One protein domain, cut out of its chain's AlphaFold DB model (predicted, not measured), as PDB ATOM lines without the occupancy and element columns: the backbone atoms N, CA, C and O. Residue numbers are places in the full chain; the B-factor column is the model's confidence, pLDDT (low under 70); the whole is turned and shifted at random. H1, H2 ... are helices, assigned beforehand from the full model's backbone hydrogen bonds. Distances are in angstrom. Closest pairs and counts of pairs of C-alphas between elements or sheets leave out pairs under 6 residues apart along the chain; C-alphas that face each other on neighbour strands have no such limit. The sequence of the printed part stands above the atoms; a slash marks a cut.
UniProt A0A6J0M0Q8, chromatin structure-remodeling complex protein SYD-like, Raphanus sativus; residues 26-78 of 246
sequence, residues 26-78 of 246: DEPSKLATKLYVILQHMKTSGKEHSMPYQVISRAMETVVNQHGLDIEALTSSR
ATOM      1  N   ASP A  26      -4.124 -42.065   8.314       96.81
ATOM      2  CA  ASP A  26      -4.379 -40.993   7.362       96.81
ATOM      3  C   ASP A  26      -4.340 -41.528   5.928       96.81
ATOM      4  O   ASP A  26      -3.505 -42.361   5.585       96.81
ATOM      5  N   GLU A  27      -5.188 -40.963   5.068       97.19
ATOM      6  CA  GLU A  27      -5.074 -41.154   3.621       97.19
ATOM      7  C   GLU A  27      -3.669 -40.755   3.130       97.19
ATOM      8  O   GLU A  27      -3.171 -39.693   3.539       97.19
ATOM      9  N   PRO A  28      -3.043 -41.519   2.212       96.38
ATOM     10  CA  PRO A  28      -1.678 -41.255   1.750       96.38
ATOM     11  C   PRO A  28      -1.455 -39.827   1.251       96.38
ATOM     12  O   PRO A  28      -0.444 -39.202   1.566       96.38
ATOM     13  N   SER A  29      -2.432 -39.265   0.537       96.00
ATOM     14  CA  SER A  29      -2.385 -37.890   0.027       96.00
ATOM     15  C   SER A  29      -2.375 -36.842   1.144       96.00
ATOM     16  O   SER A  29      -1.646 -35.849   1.067       96.00
ATOM     17  N   LYS A  30      -3.133 -37.063   2.224       96.06
ATOM     18  CA  LYS A  30      -3.168 -36.168   3.392       96.06
ATOM     19  C   LYS A  30      -1.863 -36.245   4.175       96.06
ATOM     20  O   LYS A  30      -1.336 -35.207   4.575       96.06
ATOM     21  N   LEU A  31      -1.333 -37.453   4.366       97.62
ATOM     22  CA  LEU A  31      -0.042 -37.663   5.016       97.62
ATOM     23  C   LEU A  31       1.090 -36.996   4.223       97.62
ATOM     24  O   LEU A  31       1.854 -36.213   4.789       97.62
ATOM     25  N   ALA A  32       1.137 -37.223   2.910       97.06
ATOM     26  CA  ALA A  32       2.098 -36.590   2.011       97.06
ATOM     27  C   ALA A  32       1.988 -35.058   2.057       97.06
ATOM     28  O   ALA A  32       2.994 -34.364   2.173       97.06
ATOM     29  N   THR A  33       0.771 -34.509   2.077       96.88
ATOM     30  CA  THR A  33       0.564 -33.056   2.205       96.88
ATOM     31  C   THR A  33       1.170 -32.508   3.502       96.88
ATOM     32  O   THR A  33       1.840 -31.476   3.477       96.88
ATOM     33  N   LYS A  34       0.992 -33.195   4.639       96.19
ATOM     34  CA  LYS A  34       1.585 -32.777   5.924       96.19
ATOM     35  C   LYS A  34       3.114 -32.772   5.864       96.19
ATOM     36  O   LYS A  34       3.730 -31.770   6.225       96.19
ATOM     37  N   LEU A  35       3.718 -33.861   5.383       97.69
ATOM     38  CA  LEU A  35       5.173 -33.977   5.238       97.69
ATOM     39  C   LEU A  35       5.723 -32.900   4.293       97.69
ATOM     40  O   LEU A  35       6.704 -32.235   4.619       97.69
ATOM     41  N   TYR A  36       5.040 -32.657   3.172       97.38
ATOM     42  CA  TYR A  36       5.397 -31.613   2.219       97.38
ATOM     43  C   TYR A  36       5.364 -30.215   2.843       97.38
ATOM     44  O   TYR A  36       6.308 -29.448   2.669       97.38
ATOM     45  N   VAL A  37       4.318 -29.874   3.604       96.94
ATOM     46  CA  VAL A  37       4.218 -28.570   4.283       96.94
ATOM     47  C   VAL A  37       5.367 -28.369   5.273       96.94
ATOM     48  O   VAL A  37       5.943 -27.280   5.315       96.94
ATOM     49  N   ILE A  38       5.739 -29.408   6.027       97.31
ATOM     50  CA  ILE A  38       6.885 -29.345   6.942       97.31
ATOM     51  C   ILE A  38       8.185 -29.139   6.156       97.31
ATOM     52  O   ILE A  38       8.959 -28.244   6.492       97.31
ATOM     53  N   LEU A  39       8.401 -29.897   5.075       97.19
ATOM     54  CA  LEU A  39       9.573 -29.735   4.208       97.19
ATOM     55  C   LEU A  39       9.673 -28.325   3.633       97.19
ATOM     56  O   LEU A  39      10.743 -27.720   3.694       97.19
ATOM     57  N   GLN A  40       8.567 -27.771   3.128       97.19
ATOM     58  CA  GLN A  40       8.566 -26.405   2.610       97.19
ATOM     59  C   GLN A  40       8.928 -25.400   3.698       97.19
ATOM     60  O   GLN A  40       9.793 -24.560   3.467       97.19
ATOM     61  N   HIS A  41       8.336 -25.517   4.892       97.56
ATOM     62  CA  HIS A  41       8.673 -24.641   6.014       97.56
ATOM     63  C   HIS A  41      10.162 -24.716   6.372       97.56
ATOM     64  O   HIS A  41      10.810 -23.688   6.581       97.56
ATOM     65  N   MET A  42      10.724 -25.923   6.421       98.12
ATOM     66  CA  MET A  42      12.138 -26.125   6.718       98.12
ATOM     67  C   MET A  42      13.049 -25.549   5.629       98.12
ATOM     68  O   MET A  42      14.061 -24.934   5.963       98.12
ATOM     69  N   LYS A  43      12.665 -25.674   4.355       96.94
ATOM     70  CA  LYS A  43      13.390 -25.092   3.221       96.94
ATOM     71  C   LYS A  43      13.370 -23.562   3.267       96.94
ATOM     72  O   LYS A  43      14.425 -22.941   3.256       96.94
ATOM     73  N   THR A  44      12.198 -22.940   3.420       97.56
ATOM     74  CA  THR A  44      12.083 -21.468   3.500       97.56
ATOM     75  C   THR A  44      12.745 -20.885   4.747       97.56
ATOM     76  O   THR A  44      13.098 -19.712   4.761       97.56
ATOM     77  N   SER A  45      12.920 -21.694   5.793       98.06
ATOM     78  CA  SER A  45      13.630 -21.301   7.016       98.06
ATOM     79  C   SER A  45      15.150 -21.522   6.941       98.06
ATOM     80  O   SER A  45      15.825 -21.332   7.952       98.06
ATOM     81  N   GLY A  46      15.691 -21.973   5.801       98.06
ATOM     82  CA  GLY A  46      17.127 -22.221   5.612       98.06
ATOM     83  C   GLY A  46      17.669 -23.448   6.356       98.06
ATOM     84  O   GLY A  46      18.855 -23.509   6.670       98.06
ATOM     85  N   LYS A  47      16.813 -24.425   6.691       98.12
ATOM     86  CA  LYS A  47      17.175 -25.644   7.445       98.12
ATOM     87  C   LYS A  47      17.222 -26.902   6.571       98.12
ATOM     88  O   LYS A  47      17.079 -28.009   7.085       98.12
ATOM     89  N   GLU A  48      17.437 -26.761   5.268       96.81
ATOM     90  CA  GLU A  48      17.488 -27.877   4.307       96.81
ATOM     91  C   GLU A  48      18.638 -28.870   4.564       96.81
ATOM     92  O   GLU A  48      18.539 -30.058   4.271       96.81
ATOM     93  N   HIS A  49      19.716 -28.414   5.198       97.00
ATOM     94  CA  HIS A  49      20.837 -29.276   5.583       97.00
ATOM     95  C   HIS A  49      20.693 -29.864   6.992       97.00
ATOM     96  O   HIS A  49      21.586 -30.561   7.468       97.00
ATOM     97  N   SER A  50      19.593 -29.572   7.689       97.12
ATOM     98  CA  SER A  50      19.370 -30.108   9.029       97.12
ATOM     99  C   SER A  50      18.922 -31.568   8.978       97.12
ATOM    100  O   SER A  50      18.217 -31.988   8.058       97.12
ATOM    101  N   MET A  51      19.282 -32.335  10.009       96.69
ATOM    102  CA  MET A  51      18.890 -33.743  10.118       96.69
ATOM    103  C   MET A  51      17.367 -33.961   9.999       96.69
ATOM    104  O   MET A  51      16.970 -34.827   9.219       96.69
ATOM    105  N   PRO A  52      16.484 -33.162  10.645       97.12
ATOM    106  CA  PRO A  52      15.047 -33.364  10.487       97.12
ATOM    107  C   PRO A  52      14.576 -33.181   9.039       97.12
ATOM    108  O   PRO A  52      13.700 -33.919   8.605       97.12
ATOM    109  N   TYR A  53      15.178 -32.270   8.263       98.25
ATOM    110  CA  TYR A  53      14.822 -32.106   6.852       98.25
ATOM    111  C   TYR A  53      15.155 -33.361   6.044       98.25
ATOM    112  O   TYR A  53      14.297 -33.856   5.323       98.25
ATOM    113  N   GLN A  54      16.365 -33.906   6.204       97.38
ATOM    114  CA  GLN A  54      16.809 -35.120   5.503       97.38
ATOM    115  C   GLN A  54      15.893 -36.312   5.808       97.38
ATOM    116  O   GLN A  54      15.393 -36.988   4.904       97.38
ATOM    117  N   VAL A  55      15.602 -36.518   7.094       98.06
ATOM    118  CA  VAL A  55      14.766 -37.622   7.574       98.06
ATOM    119  C   VAL A  55      13.321 -37.488   7.077       98.06
ATOM    120  O   VAL A  55      12.747 -38.454   6.572       98.06
ATOM    121  N   ILE A  56      12.740 -36.286   7.140       98.06
ATOM    122  CA  ILE A  56      11.382 -36.025   6.640       98.06
ATOM    123  C   ILE A  56      11.336 -36.107   5.106       98.06
ATOM    124  O   ILE A  56      10.350 -36.595   4.556       98.06
ATOM    125  N   SER A  57      12.395 -35.691   4.405       97.38
ATOM    126  CA  SER A  57      12.478 -35.744   2.939       97.38
ATOM    127  C   SER A  57      12.411 -37.185   2.446       97.38
ATOM    128  O   SER A  57      11.611 -37.503   1.569       97.38
ATOM    129  N   ARG A  58      13.180 -38.082   3.073       97.00
ATOM    130  CA  ARG A  58      13.155 -39.516   2.758       97.00
ATOM    131  C   ARG A  58      11.809 -40.166   3.088       97.00
ATOM    132  O   ARG A  58      11.322 -41.018   2.344       97.00
ATOM    133  N   ALA A  59      11.183 -39.746   4.185       97.88
ATOM    134  CA  ALA A  59       9.850 -40.202   4.566       97.88
ATOM    135  C   ALA A  59       8.785 -39.764   3.539       97.88
ATOM    136  O   ALA A  59       7.935 -40.562   3.148       97.88
ATOM    137  N   MET A  60       8.863 -38.523   3.051       97.81
ATOM    138  CA  MET A  60       7.982 -38.001   2.005       97.81
ATOM    139  C   MET A  60       8.123 -38.788   0.698       97.81
ATOM    140  O   MET A  60       7.120 -39.238   0.149       97.81
ATOM    141  N   GLU A  61       9.359 -39.006   0.239       97.06
ATOM    142  CA  GLU A  61       9.657 -39.840  -0.933       97.06
ATOM    143  C   GLU A  61       9.044 -41.241  -0.791       97.06
ATOM    144  O   GLU A  61       8.437 -41.769  -1.718       97.06
ATOM    145  N   THR A  62       9.123 -41.813   0.408       97.06
ATOM    146  CA  THR A  62       8.581 -43.139   0.708       97.06
ATOM    147  C   THR A  62       7.053 -43.190   0.590       97.06
ATOM    148  O   THR A  62       6.526 -44.154   0.039       97.06
ATOM    149  N   VAL A  63       6.319 -42.173   1.058       97.62
ATOM    150  CA  VAL A  63       4.849 -42.111   0.897       97.62
ATOM    151  C   VAL A  63       4.470 -41.930  -0.576       97.62
ATOM    152  O   VAL A  63       3.560 -42.590  -1.071       97.62
ATOM    153  N   VAL A  64       5.188 -41.061  -1.284       97.38
ATOM    154  CA  VAL A  64       4.939 -40.746  -2.695       97.38
ATOM    155  C   VAL A  64       5.157 -41.970  -3.578       97.38
ATOM    156  O   VAL A  64       4.261 -42.344  -4.333       97.38
ATOM    157  N   ASN A  65       6.299 -42.641  -3.420       96.88
ATOM    158  CA  ASN A  65       6.670 -43.794  -4.236       96.88
ATOM    159  C   ASN A  65       5.786 -45.015  -3.952       96.88
ATOM    160  O   ASN A  65       5.408 -45.718  -4.884       96.88
ATOM    161  N   GLN A  66       5.418 -45.268  -2.690       96.38
ATOM    162  CA  GLN A  66       4.554 -46.406  -2.345       96.38
ATOM    163  C   GLN A  66       3.123 -46.255  -2.863       96.38
ATOM    164  O   GLN A  66       2.493 -47.252  -3.207       96.38
ATOM    165  N   HIS A  67       2.601 -45.027  -2.902       96.44
ATOM    166  CA  HIS A  67       1.203 -44.765  -3.250       96.44
ATOM    167  C   HIS A  67       1.019 -44.127  -4.634       96.44
ATOM    168  O   HIS A  67      -0.106 -43.781  -4.987       96.44
ATOM    169  N   GLY A  68       2.097 -43.974  -5.414       96.56
ATOM    170  CA  GLY A  68       2.054 -43.406  -6.764       96.56
ATOM    171  C   GLY A  68       1.496 -41.982  -6.802       96.56
ATOM    172  O   GLY A  68       0.738 -41.644  -7.709       96.56
ATOM    173  N   LEU A  69       1.800 -41.173  -5.785       96.62
ATOM    174  CA  LEU A  69       1.292 -39.805  -5.698       96.62
ATOM    175  C   LEU A  69       2.088 -38.882  -6.620       96.62
ATOM    176  O   LEU A  69       3.304 -38.994  -6.722       96.62
ATOM    177  N   ASP A  70       1.410 -37.922  -7.238       94.75
ATOM    178  CA  ASP A  70       2.075 -36.847  -7.966       94.75
ATOM    179  C   ASP A  70       2.362 -35.662  -7.031       94.75
ATOM    180  O   ASP A  70       1.478 -35.171  -6.324       94.75
ATOM    181  N   ILE A  71       3.611 -35.195  -7.028       91.44
ATOM    182  CA  ILE A  71       4.041 -34.051  -6.221       91.44
ATOM    183  C   ILE A  71       3.336 -32.772  -6.678       91.44
ATOM    184  O   ILE A  71       2.967 -31.952  -5.834       91.44
ATOM    185  N   GLU A  72       3.112 -32.597  -7.980       89.94
ATOM    186  CA  GLU A  72       2.502 -31.376  -8.512       89.94
ATOM    187  C   GLU A  72       1.041 -31.257  -8.055       89.94
ATOM    188  O   GLU A  72       0.623 -30.210  -7.542       89.94
ATOM    189  N   ALA A  73       0.292 -32.361  -8.092       88.12
ATOM    190  CA  ALA A  73      -1.057 -32.442  -7.537       88.12
ATOM    191  C   ALA A  73      -1.124 -32.098  -6.031       88.12
ATOM    192  O   ALA A  73      -2.052 -31.408  -5.593       88.12
ATOM    193  N   LEU A  74      -0.131 -32.513  -5.231       86.69
ATOM    194  CA  LEU A  74      -0.066 -32.182  -3.798       86.69
ATOM    195  C   LEU A  74       0.113 -30.678  -3.558       86.69
ATOM    196  O   LEU A  74      -0.435 -30.136  -2.595       86.69
ATOM    197  N   THR A  75       0.835 -29.987  -4.443       81.00
ATOM    198  CA  THR A  75       0.962 -28.523  -4.380       81.00
ATOM    199  C   THR A  75      -0.313 -27.808  -4.820       81.00
ATOM    200  O   THR A  75      -0.684 -26.808  -4.207       81.00
ATOM    201  N   SER A  76      -1.027 -28.356  -5.809       75.81
ATOM    202  CA  SER A  76      -2.281 -27.789  -6.326       75.81
ATOM    203  C   SER A  76      -3.458 -27.923  -5.360       75.81
ATOM    204  O   SER A  76      -4.311 -27.041  -5.304       75.81
ATOM    205  N   SER A  77      -3.491 -28.981  -4.540       68.75
ATOM    206  CA  SER A  77      -4.506 -29.166  -3.486       68.75
ATOM    207  C   SER A  77      -4.491 -28.035  -2.438       68.75
ATOM    208  O   SER A  77      -5.465 -27.800  -1.719       68.75
ATOM    209  N   ARG A  78      -3.394 -27.271  -2.370       63.88
ATOM    210  CA  ARG A  78      -3.199 -26.147  -1.453       63.88
ATOM    211  C   ARG A  78      -3.834 -24.849  -1.990       63.88
ATOM    212  O   ARG A  78      -3.137 -23.873  -2.248       63.88
TER     213      ARG A  78
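Overview. This is residues 26 to 78 of the 246 residues of the protein "chromatin structure-remodeling complex protein SYD-like" of Raphanus sativus (UniProt A0A6J0M0Q8). Two long helices, H1 and H2, lie side by side as a helical hairpin, and a short third helix, H3, folds back crosswise near the end of the hairpin where H1 begins and H2 ends. The loop of residues 45 to 50 closes the other end of the hairpin. The printed part has 53 residues with three named helices, in the order H1, H2, H3, and no named strand; the class is all helix. The whole is compact, with a radius of gyration of the C-alphas of 10.8 A, and its C-alphas span 27 by 21 by 17 A.

Arrangement. H1, residues 28 to 44, and H2, residues 51 to 67, form a helical hairpin. They touch, with the C-alphas of Leu 35 and Met 60 the closest at 5.9 A. Their lines stand at a shallow tilt of 29 degrees, and they run opposite ways. H3, residues 71 to 76, only just touches H1, with 3 pairs of C-alphas within 8 A, and H1 takes part with residues 29 to 33 alone. The closest C-alphas of these two are those of Thr 33 and Leu 74, 6.1 A apart, and their lines are about perpendicular at 85 degrees. H2 and H3 are close but not clearly touching: their closest C-alphas, those of Val 64 and Ile 71, are 7.6 A apart. Their lines are about perpendicular at 87 degrees. In H1, H2 and H3 every O i to N i+4 pair is within hydrogen-bond range.

Along the chain. H1 begins at C-alpha 28, at (-1.678, -41.255, 1.750), and measures 24.2 A from first to last C-alpha. H2 begins at C-alpha 51, at (18.890, -33.743, 10.118), and measures 24.8 A. H3 measures 8.9 A and ends at C-alpha 76, at (-2.281, -27.789, -6.326).

Size, cuts and confidence. The two C-alphas farthest apart, those of Glu 27 and Gly 46, are 29.2 A apart. The printed part has no cut. The link from H1 to H2 is short, with 6 residues, and that from H2 to H3 is tight, with 3. The mean pLDDT of the printed part is 94.7, and residues 77 to 78 are under 70.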